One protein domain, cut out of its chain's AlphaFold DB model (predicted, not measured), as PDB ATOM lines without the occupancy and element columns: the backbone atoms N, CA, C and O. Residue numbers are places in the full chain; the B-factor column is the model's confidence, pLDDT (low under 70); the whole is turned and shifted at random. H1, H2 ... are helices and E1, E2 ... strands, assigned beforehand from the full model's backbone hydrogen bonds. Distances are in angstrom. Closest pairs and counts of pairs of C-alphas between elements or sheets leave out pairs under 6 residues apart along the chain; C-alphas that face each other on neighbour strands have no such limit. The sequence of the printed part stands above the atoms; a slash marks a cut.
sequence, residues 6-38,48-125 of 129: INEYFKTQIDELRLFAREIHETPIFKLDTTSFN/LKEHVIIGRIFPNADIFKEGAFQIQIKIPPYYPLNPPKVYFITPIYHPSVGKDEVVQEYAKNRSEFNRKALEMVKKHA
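Overview. This is residues 6 to 38 and 48 to 125 of the 129 residues of the protein "Hypothetical protein" of Rotaria sp. Silwood1 (UniProt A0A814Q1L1). A strongly twisted wall of four antiparallel strands, in the order E1, E2, E3, E4, has no helix on either face. Beyond the end where E2 and E4 finish and E3 begins, H2 and H3 make a V, while H1 is a separate arm whose residues 6 to 17 stick out free of the rest. The printed part has 111 residues, with three named helices and four named strands, in the order H1, E1, E2, E3, E4, H2, H3, and its class is mixed, helices and strands. The whole is loose, with a radius of gyration of the C-alphas of 16.4 A, and spans 45 by 31 by 25 A.

Along the chain. H1, residues 6 to 23, begins at C-alpha 6 at (186.700, 238.945, 209.317) and is 26.5 A long. E1 is residues 29 to 35, 17.3 A long. After the cut come E2, residues 51 to 58, 22.6 A long, starting at C-alpha 51 at (193.832, 222.846, 224.327), and E3, residues 69 to 75, 19.3 A long. E4 is residues 85 to 88, 10.4 A long. H2 is residues 100 to 108, 12.4 A long, and H3, residues 110 to 124, 20.6 A long, ends at C-alpha 124 at (212.439, 208.494, 213.366).

Arrangement. E1 and E4 are the edge strands of the sheet. E1 and E2 are antiparallel at 151 degrees, with N 31 and O 56 at 2.8 A, within hydrogen-bond range. E2, E3 and E4 form a meander, each strand the antiparallel neighbour of the one before. The hairpin E2 and E3 stands at 154 degrees, with N 53 and O 73 at 2.9 A. The hairpin E3 and E4 stands at 163 degrees, with N 72 and O 87 at 2.8 A. H1, H2 and H3 are not on the sheet. H2 and H3 touch, the closest C-alphas being those of Tyr 106 and Phe 113, 5.6 A apart; H3 does so with residues 112 to 113 alone. Their lines stand at a steep tilt of 47 degrees, opposite ways. H1 is apart from H2 and from H3. Each O i to N i+4 pair is within hydrogen-bond range in H2 and H3, and 13 of 14 are in H1.

Size, cuts and confidence. The two C-alphas farthest apart are those of Asn 38 and Lys 108, 47.4 A. Residues 39 to 47 are not printed, and C-alphas 38 and 48 are 14.3 A apart across this cut. The link from E4 to H2 is long, with 11 residues. The mean pLDDT of the printed part is 84.8; residues 6 to 7, 10 to 11 and 17 to 27 are under 70.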
ATOM      1  N   ILE A   6     185.608 239.716 208.721       57.09
ATOM      2  CA  ILE A   6     186.700 238.945 209.317       57.09
ATOM      3  C   ILE A   6     186.749 237.530 208.722       57.09
ATOM      4  O   ILE A   6     187.807 237.087 208.290       57.09
ATOM      5  N   ASN A   7     185.605 236.846 208.618       67.81
ATOM      6  CA  ASN A   7     185.546 235.508 208.027       67.81
ATOM      7  C   ASN A   7     185.891 235.514 206.541       67.81
ATOM      8  O   ASN A   7     186.451 234.543 206.050       67.81
ATOM      9  N   GLU A   8     185.551 236.584 205.827       70.44
ATOM     10  CA  GLU A   8     185.880 236.728 204.410       70.44
ATOM     11  C   GLU A   8     187.384 236.941 204.209       70.44
ATOM     12  O   GLU A   8     187.991 236.203 203.441       70.44
ATOM     13  N   TYR A   9     188.003 237.831 204.992       72.06
ATOM     14  CA  TYR A   9     189.448 238.072 204.973       72.06
ATOM     15  C   TYR A   9     190.272 236.814 205.277       72.06
ATOM     16  O   TYR A   9     191.193 236.482 204.533       72.06
ATOM     17  N   PHE A  10     189.910 236.066 206.326       66.44
ATOM     18  CA  PHE A  10     190.583 234.801 206.638       66.44
ATOM     19  C   PHE A  10     190.421 233.772 205.523       66.44
ATOM     20  O   PHE A  10     191.348 233.019 205.232       66.44
ATOM     21  N   LYS A  11     189.254 233.745 204.872       68.88
ATOM     22  CA  LYS A  11     189.014 232.850 203.742       68.88
ATOM     23  C   LYS A  11     189.908 233.204 202.561       68.88
ATOM     24  O   LYS A  11     190.531 232.311 202.003       68.88
ATOM     25  N   THR A  12     190.029 234.493 202.249       74.62
ATOM     26  CA  THR A  12     190.913 234.992 201.193       74.62
ATOM     27  C   THR A  12     192.371 234.647 201.479       74.62
ATOM     28  O   THR A  12     193.029 234.101 200.603       74.62
ATOM     29  N   GLN A  13     192.859 234.847 202.708       76.56
ATOM     30  CA  GLN A  13     194.224 234.453 203.081       76.56
ATOM     31  C   GLN A  13     194.458 232.943 202.953       76.56
ATOM     32  O   GLN A  13     195.498 232.515 202.462       76.56
ATOM     33  N   ILE A  14     193.493 232.118 203.371       75.31
ATOM     34  CA  ILE A  14     193.581 230.661 203.208       75.31
ATOM     35  C   ILE A  14     193.610 230.282 201.726       75.31
ATOM     36  O   ILE A  14     194.363 229.391 201.337       75.31
ATOM     37  N   ASP A  15     192.800 230.935 200.898       73.00
ATOM     38  CA  ASP A  15     192.731 230.652 199.469       73.00
ATOM     39  C   ASP A  15     193.993 231.135 198.729       73.00
ATOM     40  O   ASP A  15     194.484 230.417 197.861       73.00
ATOM     41  N   GLU A  16     194.596 232.255 199.134       74.75
ATOM     42  CA  GLU A  16     195.915 232.709 198.663       74.75
ATOM     43  C   GLU A  16     197.031 231.735 199.062       74.75
ATOM     44  O   GLU A  16     197.829 231.328 198.218       74.75
ATOM     45  N   LEU A  17     197.046 231.282 200.321       65.50
ATOM     46  CA  LEU A  17     197.985 230.261 200.795       65.50
ATOM     47  C   LEU A  17     197.824 228.947 200.019       65.50
ATOM     48  O   LEU A  17     198.816 228.300 199.692       65.50
ATOM     49  N   ARG A  18     196.590 228.559 199.677       64.38
ATOM     50  CA  ARG A  18     196.305 227.391 198.826       64.38
ATOM     51  C   ARG A  18     196.758 227.589 197.384       64.38
ATOM     52  O   ARG A  18     197.194 226.620 196.767       64.38
ATOM     53  N   LEU A  19     196.637 228.802 196.842       65.31
ATOM     54  CA  LEU A  19     197.085 229.126 195.488       65.31
ATOM     55  C   LEU A  19     198.611 229.039 195.396       65.31
ATOM     56  O   LEU A  19     199.128 228.357 194.516       65.31
ATOM     57  N   PHE A  20     199.312 229.628 196.368       62.09
ATOM     58  CA  PHE A  20     200.764 229.520 196.506       62.09
ATOM     59  C   PHE A  20     201.198 228.057 196.664       62.09
ATOM     60  O   PHE A  20     202.118 227.588 196.000       62.09
ATOM     61  N   ALA A  21     200.466 227.287 197.472       56.91
ATOM     62  CA  ALA A  21     200.745 225.874 197.691       56.91
ATOM     63  C   ALA A  21     200.434 224.963 196.478       56.91
ATOM     64  O   ALA A  21     200.830 223.803 196.491       56.91
ATOM     65  N   ARG A  22     199.742 225.450 195.432       55.84
ATOM     66  CA  ARG A  22     199.537 224.725 194.158       55.84
ATOM     67  C   ARG A  22     200.703 224.878 193.180       55.84
ATOM     68  O   ARG A  22     200.845 224.022 192.312       55.84
ATOM     69  N   GLU A  23     201.504 225.937 193.290       57.06
ATOM     70  CA  GLU A  23     202.681 226.158 192.428       57.06
ATOM     71  C   GLU A  23     203.914 225.375 192.899       57.06
ATOM     72  O   GLU A  23     204.774 225.012 192.098       57.06
ATOM     73  N   ILE A  24     203.977 225.051 194.189       53.88
ATOM     74  CA  ILE A  24     204.977 224.162 194.789       53.88
ATOM     75  C   ILE A  24     204.387 222.756 194.864       53.88
ATOM     76  O   ILE A  24     203.365 222.536 195.504       53.88
ATOM     77  N   HIS A  25     205.023 221.809 194.178       54.72
ATOM     78  CA  HIS A  25     204.608 220.411 194.106       54.72
ATOM     79  C   HIS A  25     204.144 219.844 195.464       54.72
ATOM     80  O   HIS A  25     204.928 219.715 196.400       54.72
ATOM     81  N   GLU A  26     202.861 219.471 195.480       65.94
ATOM     82  CA  GLU A  26     202.138 218.649 196.454       65.94
ATOM     83  C   GLU A  26     202.030 219.217 197.890       65.94
ATOM     84  O   GLU A  26     202.955 219.195 198.702       65.94
ATOM     85  N   THR A  27     200.824 219.671 198.250       69.38
ATOM     86  CA  THR A  27     200.514 220.176 199.594       69.38
ATOM     87  C   THR A  27     200.636 219.077 200.648       69.38
ATOM     88  O   THR A  27     200.122 217.978 200.432       69.38
ATOM     89  N   PRO A  28     201.269 219.329 201.808       79.56
ATOM     90  CA  PRO A  28     201.338 218.330 202.865       79.56
ATOM     91  C   PRO A  28     199.934 218.017 203.398       79.56
ATOM     92  O   PRO A  28     199.120 218.917 203.611       79.56
ATOM     93  N   ILE A  29     199.651 216.736 203.634       87.62
ATOM     94  CA  ILE A  29     198.376 216.299 204.220       87.62
ATOM     95  C   ILE A  29     198.520 216.317 205.741       87.62
ATOM     96  O   ILE A  29     199.522 215.842 206.268       87.62
ATOM     97  N   PHE A  30     197.517 216.825 206.453       89.56
ATOM     98  CA  PHE A  30     197.425 216.703 207.908       89.56
ATOM     99  C   PHE A  30     196.314 215.714 208.269       89.56
ATOM    100  O   PHE A  30     195.175 215.886 207.834       89.56
ATOM    101  N   LYS A  31     196.635 214.684 209.057       91.06
ATOM    102  CA  LYS A  31     195.652 213.780 209.672       91.06
ATOM    103  C   LYS A  31     195.591 214.070 211.171       91.06
ATOM    104  O   LYS A  31     196.623 214.055 211.837       91.06
ATOM    105  N   LEU A  32     194.395 214.324 211.692       91.50
ATOM    106  CA  LEU A  32     194.164 214.469 213.129       91.50
ATOM    107  C   LEU A  32     194.274 213.094 213.805       91.50
ATOM    108  O   LEU A  32     193.648 212.147 213.339       91.50
ATOM    109  N   ASP A  33     195.043 213.000 214.892       90.06
ATOM    110  CA  ASP A  33     195.123 211.786 215.713       90.06
ATOM    111  C   ASP A  33     194.244 211.919 216.964       90.06
ATOM    112  O   ASP A  33     193.413 211.058 217.235       90.06
ATOM    113  N   THR A  34     194.410 213.000 217.733       90.81
ATOM    114  CA  THR A  34     193.619 213.259 218.945       90.81
ATOM    115  C   THR A  34     193.507 214.753 219.225       90.81
ATOM    116  O   THR A  34     194.323 215.558 218.768       90.81
ATOM    117  N   THR A  35     192.479 215.134 219.975       89.06
ATOM    118  CA  THR A  35     192.246 216.510 220.392       89.06
ATOM    119  C   THR A  35     191.631 216.550 221.781       89.06
ATOM    120  O   THR A  35     190.780 215.729 222.104       89.06
ATOM    121  N   SER A  36     192.022 217.532 222.590       84.00
ATOM    122  CA  SER A  36     191.431 217.790 223.909       84.00
ATOM    123  C   SER A  36     190.187 218.690 223.833       84.00
ATOM    124  O   SER A  36     189.942 219.484 224.740       84.00
ATOM    125  N   PHE A  37     189.466 218.656 222.710       78.38
ATOM    126  CA  PHE A  37     188.164 219.309 222.581       78.38
ATOM    127  C   PHE A  37     187.122 218.230 222.846       78.38
ATOM    128  O   PHE A  37     186.899 217.394 221.972       78.38
ATOM    129  N   ASN A  38     186.537 218.207 224.044       70.44
ATOM    130  CA  ASN A  38     185.415 217.319 224.325       70.44
ATOM    131  C   ASN A  38     184.110 218.058 224.017       70.44
ATOM    132  O   ASN A  38     183.981 219.248 224.301       70.44
ATOM    133  N   LEU A  48     189.522 228.899 231.365       72.50
ATOM    134  CA  LEU A  48     190.550 229.200 230.384       72.50
ATOM    135  C   LEU A  48     191.611 228.083 230.391       72.50
ATOM    136  O   LEU A  48     192.624 228.174 231.085       72.50
ATOM    137  N   LYS A  49     191.392 227.040 229.584       80.25
ATOM    138  CA  LYS A  49     192.282 225.880 229.444       80.25
ATOM    139  C   LYS A  49     193.143 225.955 228.189       80.25
ATOM    140  O   LYS A  49     192.764 226.520 227.166       80.25
ATOM    141  N   GLU A  50     194.340 225.381 228.282       86.81
ATOM    142  CA  GLU A  50     195.167 225.106 227.107       86.81
ATOM    143  C   GLU A  50     194.603 223.865 226.410       86.81
ATOM    144  O   GLU A  50     194.522 222.800 227.022       86.81
ATOM    145  N   HIS A  51     194.244 223.992 225.133       89.38
ATOM    146  CA  HIS A  51     193.832 222.846 224.327       89.38
ATOM    147  C   HIS A  51     195.013 222.304 223.529       89.38
ATOM    148  O   HIS A  51     195.849 223.051 223.016       89.38
ATOM    149  N   VAL A  52     195.072 220.985 223.404       92.56
ATOM    150  CA  VAL A  52     196.127 220.277 222.693       92.56
ATOM    151  C   VAL A  52     195.510 219.480 221.555       92.56
ATOM    152  O   VAL A  52     194.644 218.634 221.763       92.56
ATOM    153  N   ILE A  53     196.007 219.731 220.349       93.94
ATOM    154  CA  ILE A  53     195.707 218.954 219.150       93.94
ATOM    155  C   ILE A  53     196.971 218.183 218.785       93.94
ATOM    156  O   ILE A  53     198.048 218.769 218.673       93.94
ATOM    157  N   ILE A  54     196.849 216.879 218.570       94.56
ATOM    158  CA  ILE A  54     197.930 216.039 218.059       94.56
ATOM    159  C   ILE A  54     197.494 215.479 216.713       94.56
ATOM    160  O   ILE A  54     196.387 214.966 216.554       94.56
ATOM    161  N   GLY A  55     198.379 215.561 215.731       94.38
ATOM    162  CA  GLY A  55     198.149 214.951 214.431       94.38
ATOM    163  C   GLY A  55     199.443 214.675 213.699       94.38
ATOM    164  O   GLY A  55     200.528 215.006 214.171       94.38
ATOM    165  N   ARG A  56     199.329 214.073 212.523       94.75
ATOM    166  CA  ARG A  56     200.456 213.721 211.666       94.75
ATOM    167  C   ARG A  56     200.426 214.533 210.389       94.75
ATOM    168  O   ARG A  56     199.404 214.587 209.706       94.75
ATOM    169  N   ILE A  57     201.565 215.125 210.051       92.56
ATOM    170  CA  ILE A  57     201.803 215.699 208.733       92.56
ATOM    171  C   ILE A  57     202.439 214.656 207.821       92.56
ATOM    172  O   ILE A  57     203.286 213.862 208.234       92.56
ATOM    173  N   PHE A  58     202.037 214.703 206.563       91.44
ATOM    174  CA  PHE A  58     202.512 213.859 205.484       91.44
ATOM    175  C   PHE A  58     203.053 214.794 204.407       91.44
ATOM    176  O   PHE A  58     202.284 215.249 203.553       91.44
ATOM    177  N   PRO A  59     204.348 215.152 204.471       89.38
ATOM    178  CA  PRO A  59     204.985 215.931 203.425       89.38
ATOM    179  C   PRO A  59     204.871 215.195 202.101       89.38
ATOM    180  O   PRO A  59     204.940 213.968 202.058       89.38
ATOM    181  N   ASN A  60     204.695 215.941 201.024       82.12
ATOM    182  CA  ASN A  60     204.620 215.368 199.688       82.12
ATOM    183  C   ASN A  60     205.800 215.805 198.797       82.12
ATOM    184  O   ASN A  60     205.977 215.311 197.690       82.12
ATOM    185  N   ALA A  61     206.679 216.661 199.323       77.00
ATOM    186  CA  ALA A  61     207.856 217.156 198.624       77.00
ATOM    187  C   ALA A  61     209.171 216.615 199.216       77.00
ATOM    188  O   ALA A  61     209.284 216.365 200.421       77.00
ATOM    189  N   ASP A  62     210.179 216.520 198.344       78.62
ATOM    190  CA  ASP A  62     211.596 216.286 198.664       78.62
ATOM    191  C   ASP A  62     211.869 214.972 199.444       78.62
ATOM    192  O   ASP A  62     211.126 213.992 199.351       78.62
ATOM    193  N   ILE A  63     212.967 214.936 200.196       87.62
ATOM    194  CA  ILE A  63     213.444 213.839 201.049       87.62
ATOM    195  C   ILE A  63     212.517 213.463 202.219       87.62
ATOM    196  O   ILE A  63     212.725 212.429 202.849       87.62
ATOM    197  N   PHE A  64     211.499 214.274 202.526       89.31
ATOM    198  CA  PHE A  64     210.592 214.038 203.659       89.31
ATOM    199  C   PHE A  64     209.338 213.242 203.282       89.31
ATOM    200  O   PHE A  64     208.597 212.817 204.168       89.31
ATOM    201  N   LYS A  65     209.090 213.017 201.986       88.19
ATOM    202  CA  LYS A  65     207.856 212.391 201.481       88.19
ATOM    203  C   LYS A  65     207.616 210.955 201.954       88.19
ATOM    204  O   LYS A  65     206.473 210.499 202.001       88.19
ATOM    205  N   GLU A  66     208.687 210.243 202.296       84.56
ATOM    206  CA  GLU A  66     208.645 208.829 202.685       84.56
ATOM    207  C   GLU A  66     208.170 208.615 204.130       84.56
ATOM    208  O   GLU A  66     207.856 207.490 204.509       84.56
ATOM    209  N   GLY A  67     208.087 209.683 204.931       89.69
ATOM    210  CA  GLY A  67     207.734 209.619 206.344       89.69
ATOM    211  C   GLY A  67     206.483 210.414 206.709       89.69
ATOM    212  O   GLY A  67     206.084 211.350 206.015       89.69
ATOM    213  N   ALA A  68     205.883 210.055 207.839       93.50
ATOM    214  CA  ALA A  68     204.892 210.857 208.542       93.50
ATOM    215  C   ALA A  68     205.501 211.427 209.831       93.50
ATOM    216  O   ALA A  68     206.261 210.749 210.526       93.50
ATOM    217  N   PHE A  69     205.156 212.669 210.168       94.62
ATOM    218  CA  PHE A  69     205.708 213.362 211.335       94.62
ATOM    219  C   PHE A  69     204.578 213.799 212.245       94.62
ATOM    220  O   PHE A  69     203.688 214.540 211.830       94.62
ATOM    221  N   GLN A  70     204.604 213.340 213.488       95.69
ATOM    222  CA  GLN A  70     203.631 213.752 214.477       95.69
ATOM    223  C   GLN A  70     203.973 215.151 214.990       95.69
ATOM    224  O   GLN A  70     205.123 215.447 215.328       95.69
ATOM    225  N   ILE A  71     202.961 216.008 215.041       95.25
ATOM    226  CA  ILE A  71     203.032 217.369 215.550       95.25
ATOM    227  C   ILE A  71     202.011 217.563 216.666       95.25
ATOM    228  O   ILE A  71     200.950 216.936 216.689       95.25
ATOM    229  N   GLN A  72     202.338 218.472 217.570       95.69
ATOM    230  CA  GLN A  72     201.477 218.935 218.639       95.69
ATOM    231  C   GLN A  72     201.210 220.421 218.449       95.69
ATOM    232  O   GLN A  72     202.142 221.218 218.357       95.69
ATOM    233  N   ILE A  73     199.940 220.800 218.434       94.94
ATOM    234  CA  ILE A  73     199.494 222.186 218.401       94.94
ATOM    235  C   ILE A  73     198.897 222.490 219.769       94.94
ATOM    236  O   ILE A  73     197.939 221.850 220.198       94.94
ATOM    237  N   LYS A  74     199.484 223.462 220.459       94.12
ATOM    238  CA  LYS A  74     198.992 223.987 221.729       94.12
ATOM    239  C   LYS A  74     198.253 225.286 221.476       94.12
ATOM    240  O   LYS A  74     198.851 226.261 221.014       94.12
ATOM    241  N   ILE A  75     196.965 225.290 221.776       92.38
ATOM    242  CA  ILE A  75     196.105 226.464 221.706       92.38
ATOM    243  C   ILE A  75     196.051 227.058 223.112       92.38
ATOM    244  O   ILE A  75     195.524 226.412 224.021       92.38
ATOM    245  N   PRO A  76     196.623 228.255 223.322       91.88
ATOM    246  CA  PRO A  76     196.634 228.870 224.637       91.88
ATOM    247  C   PRO A  76     195.215 229.299 225.041       91.88
ATOM    248  O   PRO A  76     194.401 229.604 224.166       91.88
ATOM    249  N   PRO A  77     194.942 229.446 226.348       88.69
ATOM    250  CA  PRO A  77     193.615 229.833 226.826       88.69
ATOM    251  C   PRO A  77     193.103 231.173 226.287       88.69
ATOM    252  O   PRO A  77     191.911 231.369 226.092       88.69
ATOM    253  N   TYR A  78     194.025 232.103 226.030       86.56
ATOM    254  CA  TYR A  78     193.726 233.450 225.540       86.56
ATOM    255  C   TYR A  78     193.869 233.571 224.016       86.56
ATOM    256  O   TYR A  78     194.143 234.657 223.508       86.56
ATOM    257  N   TYR A  79     193.759 232.476 223.260       83.69
ATOM    258  CA  TYR A  79     193.654 232.572 221.802       83.69
ATOM    259  C   TYR A  79     192.393 233.388 221.440       83.69
ATOM    260  O   TYR A  79     191.344 233.162 222.040       83.69
ATOM    261  N   PRO A  80     192.442 234.354 220.503       87.44
ATOM    262  CA  PRO A  80     193.499 234.624 219.525       87.44
ATOM    263  C   PRO A  80     194.551 235.664 219.943       87.44
ATOM    264  O   PRO A  80     195.430 235.962 219.138       87.44
ATOM    265  N   LEU A  81     194.494 236.224 221.162       90.62
ATOM    266  CA  LEU A  81     195.487 237.206 221.637       90.62
ATOM    267  C   LEU A  81     196.893 236.601 221.685       90.62
ATOM    268  O   LEU A  81     197.858 237.238 221.272       90.62
ATOM    269  N   ASN A  82     196.994 235.358 222.160       88.62
ATOM    270  CA  ASN A  82     198.225 234.579 222.109       88.62
ATOM    271  C   ASN A  82     198.150 233.576 220.950       88.62
ATOM    272  O   ASN A  82     197.192 232.802 220.900       88.62
ATOM    273  N   PRO A  83     199.141 233.537 220.042       93.81
ATOM    274  CA  PRO A  83     199.131 232.605 218.924       93.81
ATOM    275  C   PRO A  83     199.338 231.155 219.396       93.81
ATOM    276  O   PRO A  83     199.978 230.921 220.429       93.81
ATOM    277  N   PRO A  84     198.840 230.165 218.635       94.00
ATOM    278  CA  PRO A  84     199.086 228.764 218.917       94.00
ATOM    279  C   PRO A  84     200.569 228.450 218.745       94.00
ATOM    280  O   PRO A  84     201.257 229.021 217.896       94.00
ATOM    281  N   LYS A  85     201.057 227.501 219.540       93.25
ATOM    282  CA  LYS A  85     202.433 227.010 219.442       93.25
ATOM    283  C   LYS A  85     202.426 225.618 218.833       93.25
ATOM    284  O   LYS A  85     201.675 224.755 219.280       93.25
ATOM    285  N   VAL A  86     203.262 225.409 217.823       93.44
ATOM    286  CA  VAL A  86     203.365 224.134 217.105       93.44
ATOM    287  C   VAL A  86     204.718 223.506 217.395       93.44
ATOM    288  O   VAL A  86     205.748 224.172 217.307       93.44
ATOM    289  N   TYR A  87     204.707 222.221 217.728       93.81
ATOM    290  CA  TYR A  87     205.892 221.444 218.056       93.81
ATOM    291  C   TYR A  87     205.918 220.166 217.232       93.81
ATOM    292  O   TYR A  87     204.895 219.506 217.065       93.81
ATOM    293  N   PHE A  88     207.098 219.788 216.754       93.69
ATOM    294  CA  PHE A  88     207.326 218.455 216.215       93.69
ATOM    295  C   PHE A  88     207.530 217.480 217.374       93.69
ATOM    296  O   PHE A  88     208.486 217.622 218.134       93.69
ATOM    297  N   ILE A  89     206.631 216.502 217.508       95.12
ATOM    298  CA  ILE A  89     206.830 215.362 218.413       95.12
ATOM    299  C   ILE A  89     207.837 214.408 217.770       95.12
ATOM    300  O   ILE A  89     208.788 213.970 218.413       95.12
ATOM    301  N   THR A  90     207.654 214.113 216.480       94.19
ATOM    302  CA  THR A  90     208.616 213.329 215.705       94.19
ATOM    303  C   THR A  90     209.817 214.202 215.331       94.19
ATOM    304  O   THR A  90     209.628 215.195 214.624       94.19
ATOM    305  N   PRO A  91     211.052 213.848 215.740       92.50
ATOM    306  CA  PRO A  91     212.241 214.610 215.376       92.50
ATOM    307  C   PRO A  91     212.405 214.726 213.858       92.50
ATOM    308  O   PRO A  91     212.289 213.737 213.133       92.50
ATOM    309  N   ILE A  92     212.719 215.931 213.380       91.06
ATOM    310  CA  ILE A  92     212.935 216.220 211.960       91.06
ATOM    311  C   ILE A  92     214.202 217.057 211.779       91.06
ATOM    312  O   ILE A  92     214.475 217.964 212.565       91.06
ATOM    313  N   TYR A  93     214.992 216.741 210.750       91.69
ATOM    314  CA  TYR A  93     216.161 217.533 210.361       91.69
ATOM    315  C   TYR A  93     215.753 218.468 209.225       91.69
ATOM    316  O   TYR A  93     215.765 218.076 208.060       91.69
ATOM    317  N   HIS A  94     215.306 219.674 209.567       89.75
ATOM    318  CA  HIS A  94     214.765 220.638 208.610       89.75
ATOM    319  C   HIS A  94     215.406 222.012 208.840       89.75
ATOM    320  O   HIS A  94     215.619 222.364 209.997       89.75
ATOM    321  N   PRO A  95     215.680 222.827 207.801       88.75
ATOM    322  CA  PRO A  95     216.366 224.109 207.990       88.75
ATOM    323  C   PRO A  95     215.621 225.025 208.965       88.75
ATOM    324  O   PRO A  95     216.222 225.639 209.830       88.75
ATOM    325  N   SER A  96     214.290 225.056 208.892       88.38
ATOM    326  CA  SER A  96     213.457 225.888 209.772       88.38
ATOM    327  C   SER A  96     213.135 225.268 211.142       88.38
ATOM    328  O   SER A  96     212.287 225.804 211.849       88.38
ATOM    329  N   VAL A  97     213.728 224.123 211.506       85.38
ATOM    330  CA  VAL A  97     213.425 223.412 212.761       85.38
ATOM    331  C   VAL A  97     214.716 223.006 213.468       85.38
ATOM    332  O   VAL A  97     215.507 222.228 212.942       85.38
ATOM    333  N   GLY A  98     214.897 223.470 214.704       79.81
ATOM    334  CA  GLY A  98     216.018 223.074 215.554       79.81
ATOM    335  C   GLY A  98     217.073 224.167 215.706       79.81
ATOM    336  O   GLY A  98     216.735 225.317 215.963       79.81
ATOM    337  N   LYS A  99     218.351 223.778 215.644       82.25
ATOM    338  CA  LYS A  99     219.498 224.659 215.918       82.25
ATOM    339  C   LYS A  99     219.968 225.389 214.660       82.25
ATOM    340  O   LYS A  99     219.911 224.831 213.566       82.25
ATOM    341  N   ASP A 100     220.580 226.557 214.848       85.12
ATOM    342  CA  ASP A 100     221.166 227.371 213.770       85.12
ATOM    343  C   ASP A 100     222.213 226.621 212.931       85.12
ATOM    344  O   ASP A 100     222.390 226.898 211.745       85.12
ATOM    345  N   GLU A 101     222.884 225.626 213.519       84.94
ATOM    346  CA  GLU A 101     223.834 224.748 212.825       84.94
ATOM    347  C   GLU A 101     223.200 224.044 211.616       84.94
ATOM    348  O   GLU A 101     223.842 223.914 210.574       84.94
ATOM    349  N   VAL A 102     221.924 223.653 211.719       86.06
ATOM    350  CA  VAL A 102     221.183 222.966 210.650       86.06
ATOM    351  C   VAL A 102     220.955 223.902 209.462       86.06
ATOM    352  O   VAL A 102     221.135 223.504 208.311       86.06
ATOM    353  N   VAL A 103     220.628 225.171 209.732       87.88
ATOM    354  CA  VAL A 103     220.469 226.215 208.706       87.88
ATOM    355  C   VAL A 103     221.795 226.465 207.995       87.88
ATOM    356  O   VAL A 103     221.852 226.536 206.767       87.88
ATOM    357  N   GLN A 104     222.879 226.588 208.764       87.12
ATOM    358  CA  GLN A 104     224.206 226.827 208.204       87.12
ATOM    359  C   GLN A 104     224.686 225.651 207.355       87.12
ATOM    360  O   GLN A 104     225.289 225.868 206.305       87.12
ATOM    361  N   GLU A 105     224.425 224.416 207.785       89.00
ATOM    362  CA  GLU A 105     224.752 223.223 207.009       89.00
ATOM    363  C   GLU A 105     223.949 223.172 205.709       89.00
ATOM    364  O   GLU A 105     224.538 222.963 204.649       89.00
ATOM    365  N   TYR A 106     222.644 223.460 205.766       87.94
ATOM    366  CA  TYR A 106     221.792 223.545 204.581       87.94
ATOM    367  C   TYR A 106     222.333 224.549 203.551       87.94
ATOM    368  O   TYR A 106     222.390 224.245 202.360       87.94
ATOM    369  N   ALA A 107     222.778 225.724 204.010       89.44
ATOM    370  CA  ALA A 107     223.321 226.769 203.145       89.44
ATOM    371  C   ALA A 107     224.714 226.435 202.579       89.44
ATOM    372  O   ALA A 107     225.026 226.814 201.452       89.44
ATOM    373  N   LYS A 108     225.563 225.740 203.350       92.69
ATOM    374  CA  LYS A 108     226.945 225.413 202.953       92.69
ATOM    375  C   LYS A 108     227.033 224.165 202.079       92.69
ATOM    376  O   LYS A 108     227.795 224.147 201.118       92.69
ATOM    377  N   ASN A 109     226.309 223.103 202.432       93.31
ATOM    378  CA  ASN A 109     226.387 221.813 201.755       93.31
ATOM    379  C   ASN A 109     225.034 221.093 201.774       93.31
ATOM    380  O   ASN A 109     224.736 220.278 202.652       93.31
ATOM    381  N   ARG A 110     224.245 221.345 200.729       89.12
ATOM    382  CA  ARG A 110     222.929 220.728 200.558       89.12
ATOM    383  C   ARG A 110     222.988 219.201 200.443       89.12
ATOM    384  O   ARG A 110     222.078 218.527 200.914       89.12
ATOM    385  N   SER A 111     224.041 218.643 199.849       91.94
ATOM    386  CA  SER A 111     224.168 217.190 199.664       91.94
ATOM    387  C   SER A 111     224.345 216.460 200.995       91.94
ATOM    388  O   SER A 111     223.675 215.460 201.247       91.94
ATOM    389  N   GLU A 112     225.210 216.981 201.865       92.38
ATOM    390  CA  GLU A 112     225.434 216.410 203.196       92.38
ATOM    391  C   GLU A 112     224.208 216.588 204.098       92.38
ATOM    392  O   GLU A 112     223.794 215.642 204.772       92.38
ATOM    393  N   PHE A 113     223.571 217.764 204.035       92.12
ATOM    394  CA  PHE A 113     222.296 218.005 204.706       92.12
ATOM    395  C   PHE A 113     221.248 216.963 204.288       92.12
ATOM    396  O   PHE A 113     220.642 216.316 205.142       92.12
ATOM    397  N   ASN A 114     221.071 216.746 202.979       91.81
ATOM    398  CA  ASN A 114     220.092 215.798 202.450       91.81
ATOM    399  C   ASN A 114     220.371 214.364 202.923       91.81
ATOM    400  O   ASN A 114     219.434 213.635 203.244       91.81
ATOM    401  N   ARG A 115     221.645 213.963 203.002       93.31
ATOM    402  CA  ARG A 115     222.047 212.644 203.509       93.31
ATOM    403  C   ARG A 115     221.622 212.455 204.967       93.31
ATOM    404  O   ARG A 115     220.948 211.476 205.282       93.31
ATOM    405  N   LYS A 116     221.961 213.409 205.840       92.81
ATOM    406  CA  LYS A 116     221.602 213.366 207.269       92.81
ATOM    407  C   LYS A 116     220.096 213.453 207.489       92.81
ATOM    408  O   LYS A 116     219.555 212.730 208.323       92.81
ATOM    409  N   ALA A 117     219.415 214.307 206.730       91.94
ATOM    410  CA  ALA A 117     217.965 214.411 206.768       91.94
ATOM    411  C   ALA A 117     217.306 213.085 206.380       91.94
ATOM    412  O   ALA A 117     216.449 212.609 207.116       91.94
ATOM    413  N   LEU A 118     217.754 212.433 205.305       92.44
ATOM    414  CA  LEU A 118     217.227 211.131 204.900       92.44
ATOM    415  C   LEU A 118     217.472 210.046 205.963       92.44
ATOM    416  O   LEU A 118     216.584 209.241 206.236       92.44
ATOM    417  N   GLU A 119     218.649 210.029 206.590       93.50
ATOM    418  CA  GLU A 119     218.941 209.128 207.715       93.50
ATOM    419  C   GLU A 119     218.014 209.392 208.913       93.50
ATOM    420  O   GLU A 119     217.474 208.453 209.499       93.50
ATOM    421  N   MET A 120     217.767 210.664 209.245       92.56
ATOM    422  CA  MET A 120     216.830 211.065 210.299       92.56
ATOM    423  C   MET A 120     215.398 210.626 209.994       92.56
ATOM    424  O   MET A 120     214.739 210.097 210.891       92.56
ATOM    425  N   VAL A 121     214.944 210.791 208.748       92.50
ATOM    426  CA  VAL A 121     213.622 210.338 208.293       92.50
ATOM    427  C   VAL A 121     213.509 208.825 208.441       92.50
ATOM    428  O   VAL A 121     212.602 208.352 209.113       92.50
ATOM    429  N   LYS A 122     214.469 208.057 207.917       92.25
ATOM    430  CA  LYS A 122     214.453 206.587 208.011       92.25
ATOM    431  C   LYS A 122     214.457 206.070 209.449       92.25
ATOM    432  O   LYS A 122     213.918 205.001 209.713       92.25
ATOM    433  N   LYS A 123     215.092 206.803 210.366       94.00
ATOM    434  CA  LYS A 123     215.231 206.397 211.766       94.00
ATOM    435  C   LYS A 123     214.029 206.768 212.637       94.00
ATOM    436  O   LYS A 123     213.695 205.999 213.533       94.00
ATOM    437  N   HIS A 124     213.431 207.942 212.432       93.81
ATOM    438  CA  HIS A 124     212.439 208.494 213.366       93.81
ATOM    439  C   HIS A 124     211.061 208.728 212.753       93.81
ATOM    440  O   HIS A 124     210.094 208.829 213.507       93.81
ATOM    441  N   ALA A 125     210.952 208.858 211.429       92.75
ATOM    442  CA  ALA A 125     209.663 209.122 210.815       92.75
ATOM    443  C   ALA A 125     208.734 207.914 210.958       92.75
ATOM    444  O   ALA A 125     209.152 206.756 210.908       92.75
TER     445      ALA A 125